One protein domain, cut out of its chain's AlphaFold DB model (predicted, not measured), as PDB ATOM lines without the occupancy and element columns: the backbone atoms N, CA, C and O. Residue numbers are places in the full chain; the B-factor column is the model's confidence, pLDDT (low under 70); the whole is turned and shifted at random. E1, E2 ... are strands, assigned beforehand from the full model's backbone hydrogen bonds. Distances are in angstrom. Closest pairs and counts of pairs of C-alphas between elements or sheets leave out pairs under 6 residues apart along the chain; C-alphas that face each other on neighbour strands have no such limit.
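Overview. This is residues 144 to 238 of the 383 residues of the protein "Glucosidase 2 subunit beta" of Brachionus plicatilis (UniProt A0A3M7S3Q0). Little regular structure is here: mostly loops, with two small separate hairpins, E1 with E2 near one end of the long axis and E3 with E4 nearer the middle. Looped residues 171 to 196 join them, and residues 214 to 238 make the other end. The printed part has 95 residues, no named helix and strands E1, E2, E3, E4 in that order, in two antiparallel sheets; the class is all strand, with only 12 residues in named elements. It is compact, with a radius of gyration of the C-alphas of 13.5 A and spans of 41 by 28 by 21 A.

Arrangement. Look first at E1, residues 159 to 161, and E2, residues 168 to 170, an antiparallel hairpin at 146 degrees; N 160 and O 169 are within hydrogen-bond range at 2.8 A. Next find E3, residues 197 to 199, and E4, residues 211 to 213, an antiparallel hairpin at 152 degrees, with N 198 and O 212 at 2.8 A. E2 and E3 are apart.

Along the chain. Find C-alpha 159 at (310.540, 537.691, 407.220), where E1 begins; it runs 6.5 A, E2 7.1 A, E3 6.6 A, and E4 7.0 A to C-alpha 213 at (316.701, 554.113, 389.173).

Size, cuts and confidence. The C-alphas of Lys 157 and Lys 237 are farthest apart, 41.1 A. The printed part has no cut; the links E2 to E3 and E3 to E4 are long. Only residue 232 has pLDDT under 70.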
ATOM      1  N   ILE A 144     316.111 542.193 390.879       94.38
ATOM      2  CA  ILE A 144     317.287 541.855 391.689       94.38
ATOM      3  C   ILE A 144     318.506 541.485 390.844       94.38
ATOM      4  O   ILE A 144     318.435 540.869 389.777       94.38
ATOM      5  N   HIS A 145     319.672 541.792 391.391       93.50
ATOM      6  CA  HIS A 145     320.934 541.319 390.856       93.50
ATOM      7  C   HIS A 145     321.138 539.816 391.144       93.50
ATOM      8  O   HIS A 145     320.888 539.353 392.259       93.50
ATOM      9  N   LYS A 146     321.669 539.046 390.185       89.62
ATOM     10  CA  LYS A 146     321.839 537.580 390.282       89.62
ATOM     11  C   LYS A 146     322.672 537.126 391.485       89.62
ATOM     12  O   LYS A 146     322.395 536.069 392.043       89.62
ATOM     13  N   LYS A 147     323.662 537.916 391.926       88.62
ATOM     14  CA  LYS A 147     324.443 537.604 393.148       88.62
ATOM     15  C   LYS A 147     323.614 537.696 394.430       88.62
ATOM     16  O   LYS A 147     323.971 537.067 395.417       88.62
ATOM     17  N   ASN A 148     322.518 538.449 394.413       89.94
ATOM     18  CA  ASN A 148     321.744 538.748 395.613       89.94
ATOM     19  C   ASN A 148     320.558 537.796 395.803       89.94
ATOM     20  O   ASN A 148     319.886 537.899 396.820       89.94
ATOM     21  N   ILE A 149     320.319 536.843 394.888       89.12
ATOM     22  CA  ILE A 149     319.176 535.908 394.942       89.12
ATOM     23  C   ILE A 149     319.026 535.260 396.326       89.12
ATOM     24  O   ILE A 149     317.925 535.212 396.861       89.12
ATOM     25  N   PHE A 150     320.124 534.814 396.939       89.12
ATOM     26  CA  PHE A 150     320.096 534.186 398.266       89.12
ATOM     27  C   PHE A 150     319.796 535.166 399.411       89.12
ATOM     28  O   PHE A 150     319.224 534.780 400.434       89.12
ATOM     29  N   SER A 151     320.166 536.437 399.258       91.38
ATOM     30  CA  SER A 151     319.877 537.481 400.245       91.38
ATOM     31  C   SER A 151     318.389 537.833 400.285       91.38
ATOM     32  O   SER A 151     317.884 538.164 401.352       91.38
ATOM     33  N   TYR A 152     317.691 537.678 399.156       92.19
ATOM     34  CA  TYR A 152     316.252 537.912 399.017       92.19
ATOM     35  C   TYR A 152     315.372 536.699 399.338       92.19
ATOM     36  O   TYR A 152     314.173 536.740 399.108       92.19
ATOM     37  N   GLN A 153     315.928 535.611 399.871       89.69
ATOM     38  CA  GLN A 153     315.120 534.485 400.344       89.69
ATOM     39  C   GLN A 153     314.512 534.776 401.727       89.69
ATOM     40  O   GLN A 153     315.176 535.411 402.559       89.69
ATOM     41  N   PRO A 154     313.298 534.265 402.017       90.31
ATOM     42  CA  PRO A 154     312.659 534.451 403.314       90.31
ATOM     43  C   PRO A 154     313.521 533.863 404.438       90.31
ATOM     44  O   PRO A 154     314.105 532.784 404.316       90.31
ATOM     45  N   LYS A 155     313.614 534.593 405.550       89.31
ATOM     46  CA  LYS A 155     314.297 534.180 406.784       89.31
ATOM     47  C   LYS A 155     313.293 533.580 407.776       89.31
ATOM     48  O   LYS A 155     312.131 533.329 407.451       89.31
ATOM     49  N   ALA A 156     313.749 533.328 409.004       86.56
ATOM     50  CA  ALA A 156     312.918 532.767 410.068       86.56
ATOM     51  C   ALA A 156     311.605 533.552 410.245       86.56
ATOM     52  O   ALA A 156     311.602 534.783 410.222       86.56
ATOM     53  N   LYS A 157     310.501 532.822 410.458       90.56
ATOM     54  CA  LYS A 157     309.134 533.368 410.574       90.56
ATOM     55  C   LYS A 157     308.641 534.127 409.327       90.56
ATOM     56  O   LYS A 157     307.865 535.060 409.474       90.56
ATOM     57  N   ASN A 158     309.093 533.732 408.133       91.88
ATOM     58  CA  ASN A 158     308.703 534.336 406.853       91.88
ATOM     59  C   ASN A 158     308.953 535.851 406.788       91.88
ATOM     60  O   ASN A 158     308.098 536.622 406.371       91.88
ATOM     61  N   LYS A 159     310.130 536.283 407.253       93.69
ATOM     62  CA  LYS A 159     310.540 537.691 407.220       93.69
ATOM     63  C   LYS A 159     311.620 537.929 406.176       93.69
ATOM     64  O   LYS A 159     312.526 537.108 406.032       93.69
ATOM     65  N   PHE A 160     311.573 539.068 405.502       95.19
ATOM     66  CA  PHE A 160     312.686 539.596 404.727       95.19
ATOM     67  C   PHE A 160     313.588 540.446 405.633       95.19
ATOM     68  O   PHE A 160     313.108 541.175 406.501       95.19
ATOM     69  N   LYS A 161     314.908 540.316 405.464       95.44
ATOM     70  CA  LYS A 161     315.893 541.196 406.103       95.44
ATOM     71  C   LYS A 161     316.350 542.198 405.049       95.44
ATOM     72  O   LYS A 161     316.972 541.772 404.076       95.44
ATOM     73  N   CYS A 162     316.095 543.482 405.278       95.00
ATOM     74  CA  CYS A 162     316.597 544.552 404.421       95.00
ATOM     75  C   CYS A 162     318.131 544.439 404.290       95.00
ATOM     76  O   CYS A 162     318.821 544.048 405.236       95.00
ATOM     77  N   LEU A 163     318.688 544.696 403.104       93.44
ATOM     78  CA  LEU A 163     320.069 544.286 402.815       93.44
ATOM     79  C   LEU A 163     321.127 545.171 403.477       93.44
ATOM     80  O   LEU A 163     322.173 544.664 403.885       93.44
ATOM     81  N   ASN A 164     320.868 546.475 403.555       93.00
ATOM     82  CA  ASN A 164     321.821 547.481 404.029       93.00
ATOM     83  C   ASN A 164     321.404 548.097 405.372       93.00
ATOM     84  O   ASN A 164     322.110 548.943 405.919       93.00
ATOM     85  N   SER A 165     320.273 547.661 405.916       91.31
ATOM     86  CA  SER A 165     319.752 548.058 407.214       91.31
ATOM     87  C   SER A 165     319.488 546.826 408.081       91.31
ATOM     88  O   SER A 165     319.416 545.693 407.614       91.31
ATOM     89  N   ASN A 166     319.369 547.026 409.392       89.69
ATOM     90  CA  ASN A 166     319.100 545.934 410.335       89.69
ATOM     91  C   ASN A 166     317.595 545.668 410.533       89.69
ATOM     92  O   ASN A 166     317.205 545.032 411.513       89.69
ATOM     93  N   GLN A 167     316.752 546.161 409.625       95.00
ATOM     94  CA  GLN A 167     315.302 546.028 409.687       95.00
ATOM     95  C   GLN A 167     314.839 544.671 409.138       95.00
ATOM     96  O   GLN A 167     315.424 544.108 408.210       95.00
ATOM     97  N   PHE A 168     313.768 544.148 409.734       96.19
ATOM     98  CA  PHE A 168     313.069 542.958 409.266       96.19
ATOM     99  C   PHE A 168     311.611 543.301 408.993       96.19
ATOM    100  O   PHE A 168     310.939 543.833 409.879       96.19
ATOM    101  N   ILE A 169     311.124 542.910 407.824       95.94
ATOM    102  CA  ILE A 169     309.738 543.101 407.390       95.94
ATOM    103  C   ILE A 169     309.097 541.736 407.086       95.94
ATOM    104  O   ILE A 169     309.827 540.774 406.821       95.94
ATOM    105  N   PRO A 170     307.769 541.572 407.191       96.75
ATOM    106  CA  PRO A 170     307.053 540.456 406.572       96.75
ATOM    107  C   PRO A 170     307.494 540.228 405.120       96.75
ATOM    108  O   PRO A 170     307.681 541.178 404.371       96.75
ATOM    109  N   TYR A 171     307.705 538.977 404.714       95.06
ATOM    110  CA  TYR A 171     308.186 538.679 403.359       95.06
ATOM    111  C   TYR A 171     307.165 539.056 402.273       95.06
ATOM    112  O   TYR A 171     307.535 539.288 401.128       95.06
ATOM    113  N   GLU A 172     305.887 539.137 402.635       94.62
ATOM    114  CA  GLU A 172     304.788 539.574 401.773       94.62
ATOM    115  C   GLU A 172     304.900 541.042 401.349       94.62
ATOM    116  O   GLU A 172     304.315 541.403 400.335       94.62
ATOM    117  N   GLN A 173     305.664 541.851 402.093       95.94
ATOM    118  CA  GLN A 173     305.951 543.251 401.766       95.94
ATOM    119  C   GLN A 173     307.078 543.413 400.735       95.94
ATOM    120  O   GLN A 173     307.432 544.512 400.341       95.94
ATOM    121  N   LEU A 174     307.693 542.316 400.285       95.69
ATOM    122  CA  LEU A 174     308.699 542.387 399.237       95.69
ATOM    123  C   LEU A 174     308.025 542.618 397.875       95.69
ATOM    124  O   LEU A 174     307.310 541.737 397.388       95.69
ATOM    125  N   ASN A 175     308.357 543.726 397.207       95.06
ATOM    126  CA  ASN A 175     307.759 544.156 395.940       95.06
ATOM    127  C   ASN A 175     306.230 544.358 396.001       95.06
ATOM    128  O   ASN A 175     305.526 544.006 395.044       95.06
ATOM    129  N   ASP A 176     305.703 544.891 397.103       95.94
ATOM    130  CA  ASP A 176     304.273 545.163 397.274       95.94
ATOM    131  C   ASP A 176     303.853 546.574 396.796       95.94
ATOM    132  O   ASP A 176     302.661 546.889 396.723       95.94
ATOM    133  N   ASN A 177     304.813 547.356 396.290       95.38
ATOM    134  CA  ASN A 177     304.709 548.768 395.904       95.38
ATOM    135  C   ASN A 177     304.590 549.725 397.101       95.38
ATOM    136  O   ASN A 177     304.059 550.832 396.948       95.38
ATOM    137  N   PHE A 178     305.110 549.345 398.263       96.75
ATOM    138  CA  PHE A 178     305.248 550.213 399.419       96.75
ATOM    139  C   PHE A 178     306.690 550.178 399.938       96.75
ATOM    140  O   PHE A 178     307.339 549.148 399.964       96.75
ATOM    141  N   CYS A 179     307.235 551.339 400.307       96.88
ATOM    142  CA  CYS A 179     308.618 551.412 400.776       96.88
ATOM    143  C   CYS A 179     308.674 551.221 402.300       96.88
ATOM    144  O   CYS A 179     308.563 552.192 403.054       96.88
ATOM    145  N   ASP A 180     308.836 549.980 402.751       96.62
ATOM    146  CA  ASP A 180     308.965 549.590 404.156       96.62
ATOM    147  C   ASP A 180     310.413 549.643 404.659       96.62
ATOM    148  O   ASP A 180     310.656 550.039 405.805       96.62
ATOM    149  N   CYS A 181     311.394 549.240 403.844       95.25
ATOM    150  CA  CYS A 181     312.800 549.313 404.236       95.25
ATOM    151  C   CYS A 181     313.329 550.747 404.108       95.25
ATOM    152  O   CYS A 181     313.260 551.373 403.051       95.25
ATOM    153  N   VAL A 182     314.018 551.239 405.145       93.88
ATOM    154  CA  VAL A 182     314.690 552.558 405.097       93.88
ATOM    155  C   VAL A 182     315.757 552.634 403.991       93.88
ATOM    156  O   VAL A 182     316.035 553.706 403.458       93.88
ATOM    157  N   ASP A 183     316.365 551.499 403.637       93.75
ATOM    158  CA  ASP A 183     317.337 551.394 402.541       93.75
ATOM    159  C   ASP A 183     316.703 551.123 401.161       93.75
ATOM    160  O   ASP A 183     317.431 551.038 400.170       93.75
ATOM    161  N   GLY A 184     315.376 550.974 401.103       93.75
ATOM    162  CA  GLY A 184     314.586 550.692 399.905       93.75
ATOM    163  C   GLY A 184     314.882 549.362 399.215       93.75
ATOM    164  O   GLY A 184     314.644 549.222 398.014       93.75
ATOM    165  N   THR A 185     315.483 548.404 399.926       95.62
ATOM    166  CA  THR A 185     315.874 547.103 399.356       95.62
ATOM    167  C   THR A 185     314.732 546.097 399.279       95.62
ATOM    168  O   THR A 185     314.922 545.027 398.722       95.62
ATOM    169  N   ASP A 186     313.566 546.419 399.815       96.44
ATOM    170  CA  ASP A 186     312.312 545.674 399.709       96.44
ATOM    171  C   ASP A 186     311.579 545.862 398.378       96.44
ATOM    172  O   ASP A 186     310.808 544.991 397.982       96.44
ATOM    173  N   GLU A 187     311.874 546.937 397.649       96.44
ATOM    174  CA  GLU A 187     311.198 547.278 396.393       96.44
ATOM    175  C   GLU A 187     312.129 547.236 395.165       96.44
ATOM    176  O   GLU A 187     312.170 548.183 394.374       96.44
ATOM    177  N   PRO A 188     312.912 546.156 394.941       95.62
ATOM    178  CA  PRO A 188     313.802 546.080 393.784       95.62
ATOM    179  C   PRO A 188     313.052 545.997 392.444       95.62
ATOM    180  O   PRO A 188     313.644 546.273 391.407       95.62
ATOM    181  N   GLY A 189     311.783 545.583 392.442       95.19
ATOM    182  CA  GLY A 189     310.950 545.295 391.273       95.19
ATOM    183  C   GLY A 189     309.845 546.318 390.987       95.19
ATOM    184  O   GLY A 189     309.069 546.108 390.041       95.19
ATOM    185  N   THR A 190     309.762 547.392 391.779       95.06
ATOM    186  CA  THR A 190     308.759 548.464 391.659       95.06
ATOM    187  C   THR A 190     309.412 549.853 391.745       95.06
ATOM    188  O   THR A 190     310.633 549.982 391.857       95.06
ATOM    189  N   ASN A 191     308.599 550.907 391.654       95.25
ATOM    190  CA  ASN A 191     309.018 552.304 391.752       95.25
ATOM    191  C   ASN A 191     308.724 552.953 393.120       95.25
ATOM    192  O   ASN A 191     308.816 554.175 393.240       95.25
ATOM    193  N   ALA A 192     308.383 552.169 394.146       96.56
ATOM    194  CA  ALA A 192     307.896 552.695 395.424       96.56
ATOM    195  C   ALA A 192     308.965 553.418 396.267       96.56
ATOM    196  O   ALA A 192     308.661 554.398 396.947       96.56
ATOM    197  N   CYS A 193     310.227 552.985 396.207       95.00
ATOM    198  CA  CYS A 193     311.310 553.593 396.984       95.00
ATOM    199  C   CYS A 193     312.088 554.648 396.184       95.00
ATOM    200  O   CYS A 193     312.691 554.326 395.165       95.00
ATOM    201  N   GLN A 194     312.180 555.890 396.680       91.19
ATOM    202  CA  GLN A 194     312.817 557.036 395.992       91.19
ATOM    203  C   GLN A 194     314.282 556.807 395.570       91.19
ATOM    204  O   GLN A 194     314.705 557.276 394.514       91.19
ATOM    205  N   PHE A 195     315.067 556.113 396.397       89.75
ATOM    206  CA  PHE A 195     316.494 555.848 396.155       89.75
ATOM    207  C   PHE A 195     316.774 554.386 395.776       89.75
ATOM    208  O   PHE A 195     317.918 553.933 395.839       89.75
ATOM    209  N   GLY A 196     315.726 553.651 395.389       92.81
ATOM    210  CA  GLY A 196     315.820 552.264 394.952       92.81
ATOM    211  C   GLY A 196     316.472 552.112 393.575       92.81
ATOM    212  O   GLY A 196     316.577 553.054 392.784       92.81
ATOM    213  N   PHE A 197     316.893 550.886 393.275       95.50
ATOM    214  CA  PHE A 197     317.428 550.511 391.969       95.50
ATOM    215  C   PHE A 197     316.796 549.212 391.485       95.50
ATOM    216  O   PHE A 197     316.627 548.276 392.262       95.50
ATOM    217  N   PHE A 198     316.574 549.139 390.177       96.50
ATOM    218  CA  PHE A 198     316.087 547.964 389.476       96.50
ATOM    219  C   PHE A 198     317.185 547.401 388.579       96.50
ATOM    220  O   PHE A 198     317.719 548.099 387.714       96.50
ATOM    221  N   TYR A 199     317.532 546.133 388.770       96.19
ATOM    222  CA  TYR A 199     318.429 545.419 387.866       96.19
ATOM    223  C   TYR A 199     317.639 544.812 386.713       96.19
ATOM    224  O   TYR A 199     316.739 544.002 386.935       96.19
ATOM    225  N   CYS A 200     318.025 545.150 385.483       94.62
ATOM    226  CA  CYS A 200     317.423 544.550 384.298       94.62
ATOM    227  C   CYS A 200     317.682 543.033 384.263       94.62
ATOM    228  O   CYS A 200     318.662 542.534 384.828       94.62
ATOM    229  N   ASP A 201     316.831 542.282 383.571       91.94
ATOM    230  CA  ASP A 201     316.938 540.820 383.489       91.94
ATOM    231  C   ASP A 201     318.227 540.353 382.781       91.94
ATOM    232  O   ASP A 201     318.833 539.325 383.124       91.94
ATOM    233  N   THR A 202     318.675 541.119 381.787       91.25
ATOM    234  CA  THR A 202     319.874 540.852 380.992       91.25
ATOM    235  C   THR A 202     321.136 541.184 381.777       91.25
ATOM    236  O   THR A 202     321.788 542.202 381.573       91.25
ATOM    237  N   GLN A 203     321.539 540.244 382.626       89.38
ATOM    238  CA  GLN A 203     322.794 540.289 383.384       89.38
ATOM    239  C   GLN A 203     323.783 539.270 382.805       89.38
ATOM    240  O   GLN A 203     323.864 538.125 383.267       89.38
ATOM    241  N   ASN A 204     324.468 539.657 381.727       85.44
ATOM    242  CA  ASN A 204     325.614 538.934 381.155       85.44
ATOM    243  C   ASN A 204     326.932 539.545 381.660       85.44
ATOM    244  O   ASN A 204     326.896 540.563 382.329       85.44
ATOM    245  N   GLU A 205     328.086 538.973 381.314       86.94
ATOM    246  CA  GLU A 205     329.402 539.431 381.801       86.94
ATOM    247  C   GLU A 205     329.672 540.941 381.619       86.94
ATOM    248  O   GLU A 205     330.313 541.549 382.469       86.94
ATOM    249  N   LEU A 206     329.152 541.572 380.558       88.00
ATOM    250  CA  LEU A 206     329.391 542.991 380.252       88.00
ATOM    251  C   LEU A 206     328.269 543.935 380.696       88.00
ATOM    252  O   LEU A 206     328.489 545.141 380.787       88.00
ATOM    253  N   LEU A 207     327.076 543.400 380.962       86.88
ATOM    254  CA  LEU A 207     325.908 544.133 381.468       86.88
ATOM    255  C   LEU A 207     325.501 543.654 382.865       86.88
ATOM    256  O   LEU A 207     324.352 543.784 383.268       86.88
ATOM    257  N   PHE A 208     326.440 543.059 383.595       86.75
ATOM    258  CA  PHE A 208     326.161 542.343 384.831       86.75
ATOM    259  C   PHE A 208     325.548 543.243 385.908       86.75
ATOM    260  O   PHE A 208     324.545 542.886 386.512       86.75
ATOM    261  N   ASP A 209     326.097 544.450 386.053       88.00
ATOM    262  CA  ASP A 209     325.634 545.460 387.006       88.00
ATOM    263  C   ASP A 209     324.718 546.518 386.357       88.00
ATOM    264  O   ASP A 209     324.555 547.614 386.899       88.00
ATOM    265  N   TYR A 210     324.150 546.242 385.173       90.88
ATOM    266  CA  TYR A 210     323.266 547.196 384.501       90.88
ATOM    267  C   TYR A 210     321.954 547.342 385.281       90.88
ATOM    268  O   TYR A 210     321.191 546.386 385.439       90.88
ATOM    269  N   ARG A 211     321.716 548.555 385.782       95.06
ATOM    270  CA  ARG A 211     320.575 548.898 386.630       95.06
ATOM    271  C   ARG A 211     320.063 550.295 386.323       95.06
ATOM    272  O   ARG A 211     320.839 551.162 385.911       95.06
ATOM    273  N   ILE A 212     318.788 550.512 386.598       95.81
ATOM    274  CA  ILE A 212     318.106 551.794 386.452       95.81
ATOM    275  C   ILE A 212     317.596 552.270 387.822       95.81
ATOM    276  O   ILE A 212     317.374 551.447 388.711       95.81
ATOM    277  N   PRO A 213     317.455 553.585 388.039       96.44
ATOM    278  CA  PRO A 213     316.701 554.113 389.173       96.44
ATOM    279  C   PRO A 213     315.273 553.550 389.251       96.44
ATOM    280  O   PRO A 213     314.625 553.390 388.221       96.44
ATOM    281  N   SER A 214     314.765 553.305 390.460       95.38
ATOM    282  CA  SER A 214     313.415 552.764 390.706       95.38
ATOM    283  C   SER A 214     312.288 553.585 390.074       95.38
ATOM    284  O   SER A 214     311.337 553.010 389.564       95.38
ATOM    285  N   TYR A 215     312.395 554.919 390.041       93.94
ATOM    286  CA  TYR A 215     311.357 555.795 389.473       93.94
ATOM    287  C   TYR A 215     311.088 555.557 387.976       93.94
ATOM    288  O   TYR A 215     310.077 556.031 387.469       93.94
ATOM    289  N   LYS A 216     311.990 554.844 387.291       95.81
ATOM    290  CA  LYS A 216     311.879 554.435 385.886       95.81
ATOM    291  C   LYS A 216     311.182 553.090 385.684       95.81
ATOM    292  O   LYS A 216     311.022 552.627 384.571       95.81
ATOM    293  N   VAL A 217     310.832 552.403 386.766       95.88
ATOM    294  CA  VAL A 217     310.177 551.098 386.691       95.88
ATOM    295  C   VAL A 217     308.679 551.306 386.495       95.88
ATOM    296  O   VAL A 217     308.030 551.953 387.318       95.88
ATOM    297  N   ASN A 218     308.113 550.683 385.462       94.06
ATOM    298  CA  ASN A 218     306.710 550.826 385.071       94.06
ATOM    299  C   ASN A 218     306.311 552.293 384.786       94.06
ATOM    300  O   ASN A 218     305.183 552.695 385.097       94.06
ATOM    301  N   ASP A 219     307.222 553.105 384.242       94.50
ATOM    302  CA  ASP A 219     306.981 554.524 383.929       94.50
ATOM    303  C   ASP A 219     306.485 554.746 382.487       94.50
ATOM    304  O   ASP A 219     306.226 555.879 382.064       94.50
ATOM    305  N   LYS A 220     306.261 553.646 381.760       93.06
ATOM    306  CA  LYS A 220     305.863 553.576 380.352       93.06
ATOM    307  C   LYS A 220     306.968 553.907 379.350       93.06
ATOM    308  O   LYS A 220     306.677 554.066 378.158       93.06
ATOM    309  N   ILE A 221     308.217 553.974 379.794       94.12
ATOM    310  CA  ILE A 221     309.402 554.173 378.965       94.12
ATOM    311  C   ILE A 221     310.291 552.935 379.099       94.12
ATOM    312  O   ILE A 221     310.547 552.439 380.181       94.12
ATOM    313  N   CYS A 222     310.782 552.412 377.975       94.00
ATOM    314  CA  CYS A 222     311.701 551.272 377.996       94.00
ATOM    315  C   CYS A 222     313.135 551.754 378.288       94.00
ATOM    316  O   CYS A 222     313.873 552.110 377.362       94.00
ATOM    317  N   ASP A 223     313.535 551.758 379.554       95.44
ATOM    318  CA  ASP A 223     314.875 552.096 380.035       95.44
ATOM    319  C   ASP A 223     315.807 550.877 380.108       95.44
ATOM    320  O   ASP A 223     317.016 550.969 379.827       95.44
ATOM    321  N   CYS A 224     315.270 549.703 380.444       95.19
ATOM    322  CA  CYS A 224     316.019 548.463 380.300       95.19
ATOM    323  C   CYS A 224     316.144 548.076 378.822       95.19
ATOM    324  O   CYS A 224     315.185 548.087 378.053       95.19
ATOM    325  N   CYS A 225     317.336 547.628 378.415       93.56
ATOM    326  CA  CYS A 225     317.580 547.218 377.027       93.56
ATOM    327  C   CYS A 225     316.787 545.988 376.583       93.56
ATOM    328  O   CYS A 225     316.733 545.694 375.389       93.56
ATOM    329  N   ASP A 226     316.239 545.241 377.537       93.38
ATOM    330  CA  ASP A 226     315.386 544.078 377.333       93.38
ATOM    331  C   ASP A 226     313.920 544.335 377.692       93.38
ATOM    332  O   ASP A 226     313.113 543.425 377.523       93.38
ATOM    333  N   GLY A 227     313.578 545.546 378.151       93.94
ATOM    334  CA  GLY A 227     312.224 545.922 378.551       93.94
ATOM    335  C   GLY A 227     311.723 545.299 379.850       93.94
ATOM    336  O   GLY A 227     310.520 545.272 380.075       93.94
ATOM    337  N   SER A 228     312.607 544.729 380.675       93.88
ATOM    338  CA  SER A 228     312.210 544.061 381.929       93.88
ATOM    339  C   SER A 228     311.649 545.010 383.001       93.88
ATOM    340  O   SER A 228     310.987 544.565 383.946       93.88
ATOM    341  N   ASP A 229     311.896 546.305 382.843       95.12
ATOM    342  CA  ASP A 229     311.386 547.415 383.644       95.12
ATOM    343  C   ASP A 229     309.896 547.692 383.437       95.12
ATOM    344  O   ASP A 229     309.228 548.122 384.377       95.12
ATOM    345  N   GLU A 230     309.340 547.323 382.285       94.69
ATOM    346  CA  GLU A 230     307.925 547.515 381.975       94.69
ATOM    347  C   GLU A 230     307.105 546.224 382.126       94.69
ATOM    348  O   GLU A 230     307.609 545.102 382.024       94.69
ATOM    349  N   LYS A 231     305.808 546.380 382.416       85.88
ATOM    350  CA  LYS A 231     304.837 545.270 382.449       85.88
ATOM    351  C   LYS A 231     304.350 544.937 381.034       85.88
ATOM    352  O   LYS A 231     304.489 545.732 380.110       85.88
ATOM    353  N   GLU A 232     303.727 543.766 380.881       69.38
ATOM    354  CA  GLU A 232     303.334 543.170 379.588       69.38
ATOM    355  C   GLU A 232     302.446 544.054 378.689       69.38
ATOM    356  O   GLU A 232     302.350 543.810 377.485       69.38
ATOM    357  N   GLU A 233     301.832 545.103 379.237       77.50
ATOM    358  CA  GLU A 233     301.067 546.100 378.482       77.50
ATOM    359  C   GLU A 233     301.932 546.885 377.472       77.50
ATOM    360  O   GLU A 233     301.404 547.400 376.485       77.50
ATOM    361  N   ILE A 234     303.262 546.930 377.656       86.94
ATOM    362  CA  ILE A 234     304.199 547.666 376.796       86.94
ATOM    363  C   ILE A 234     305.174 546.711 376.108       86.94
ATOM    364  O   ILE A 234     305.931 545.971 376.732       86.94
ATOM    365  N   LYS A 235     305.198 546.755 374.771       88.75
ATOM    366  CA  LYS A 235     306.115 545.946 373.955       88.75
ATOM    367  C   LYS A 235     307.433 546.680 373.721       88.75
ATOM    368  O   LYS A 235     307.592 547.382 372.723       88.75
ATOM    369  N   CYS A 236     308.394 546.468 374.609       91.81
ATOM    370  CA  CYS A 236     309.750 546.983 374.449       91.81
ATOM    371  C   CYS A 236     310.559 546.197 373.402       91.81
ATOM    372  O   CYS A 236     310.512 544.966 373.322       91.81
ATOM    373  N   LYS A 237     311.349 546.912 372.592       93.31
ATOM    374  CA  LYS A 237     312.295 546.303 371.647       93.31
ATOM    375  C   LYS A 237     313.590 545.950 372.374       93.31
ATOM    376  O   LYS A 237     314.184 546.814 373.005       93.31
ATOM    377  N   ASN A 238     314.087 544.726 372.197       91.88
ATOM    378  CA  ASN A 238     315.387 544.352 372.749       91.88
ATOM    379  C   ASN A 238     316.544 544.965 371.935       91.88
ATOM    380  O   ASN A 238     316.646 544.738 370.726       91.88
TER     381      ASN A 238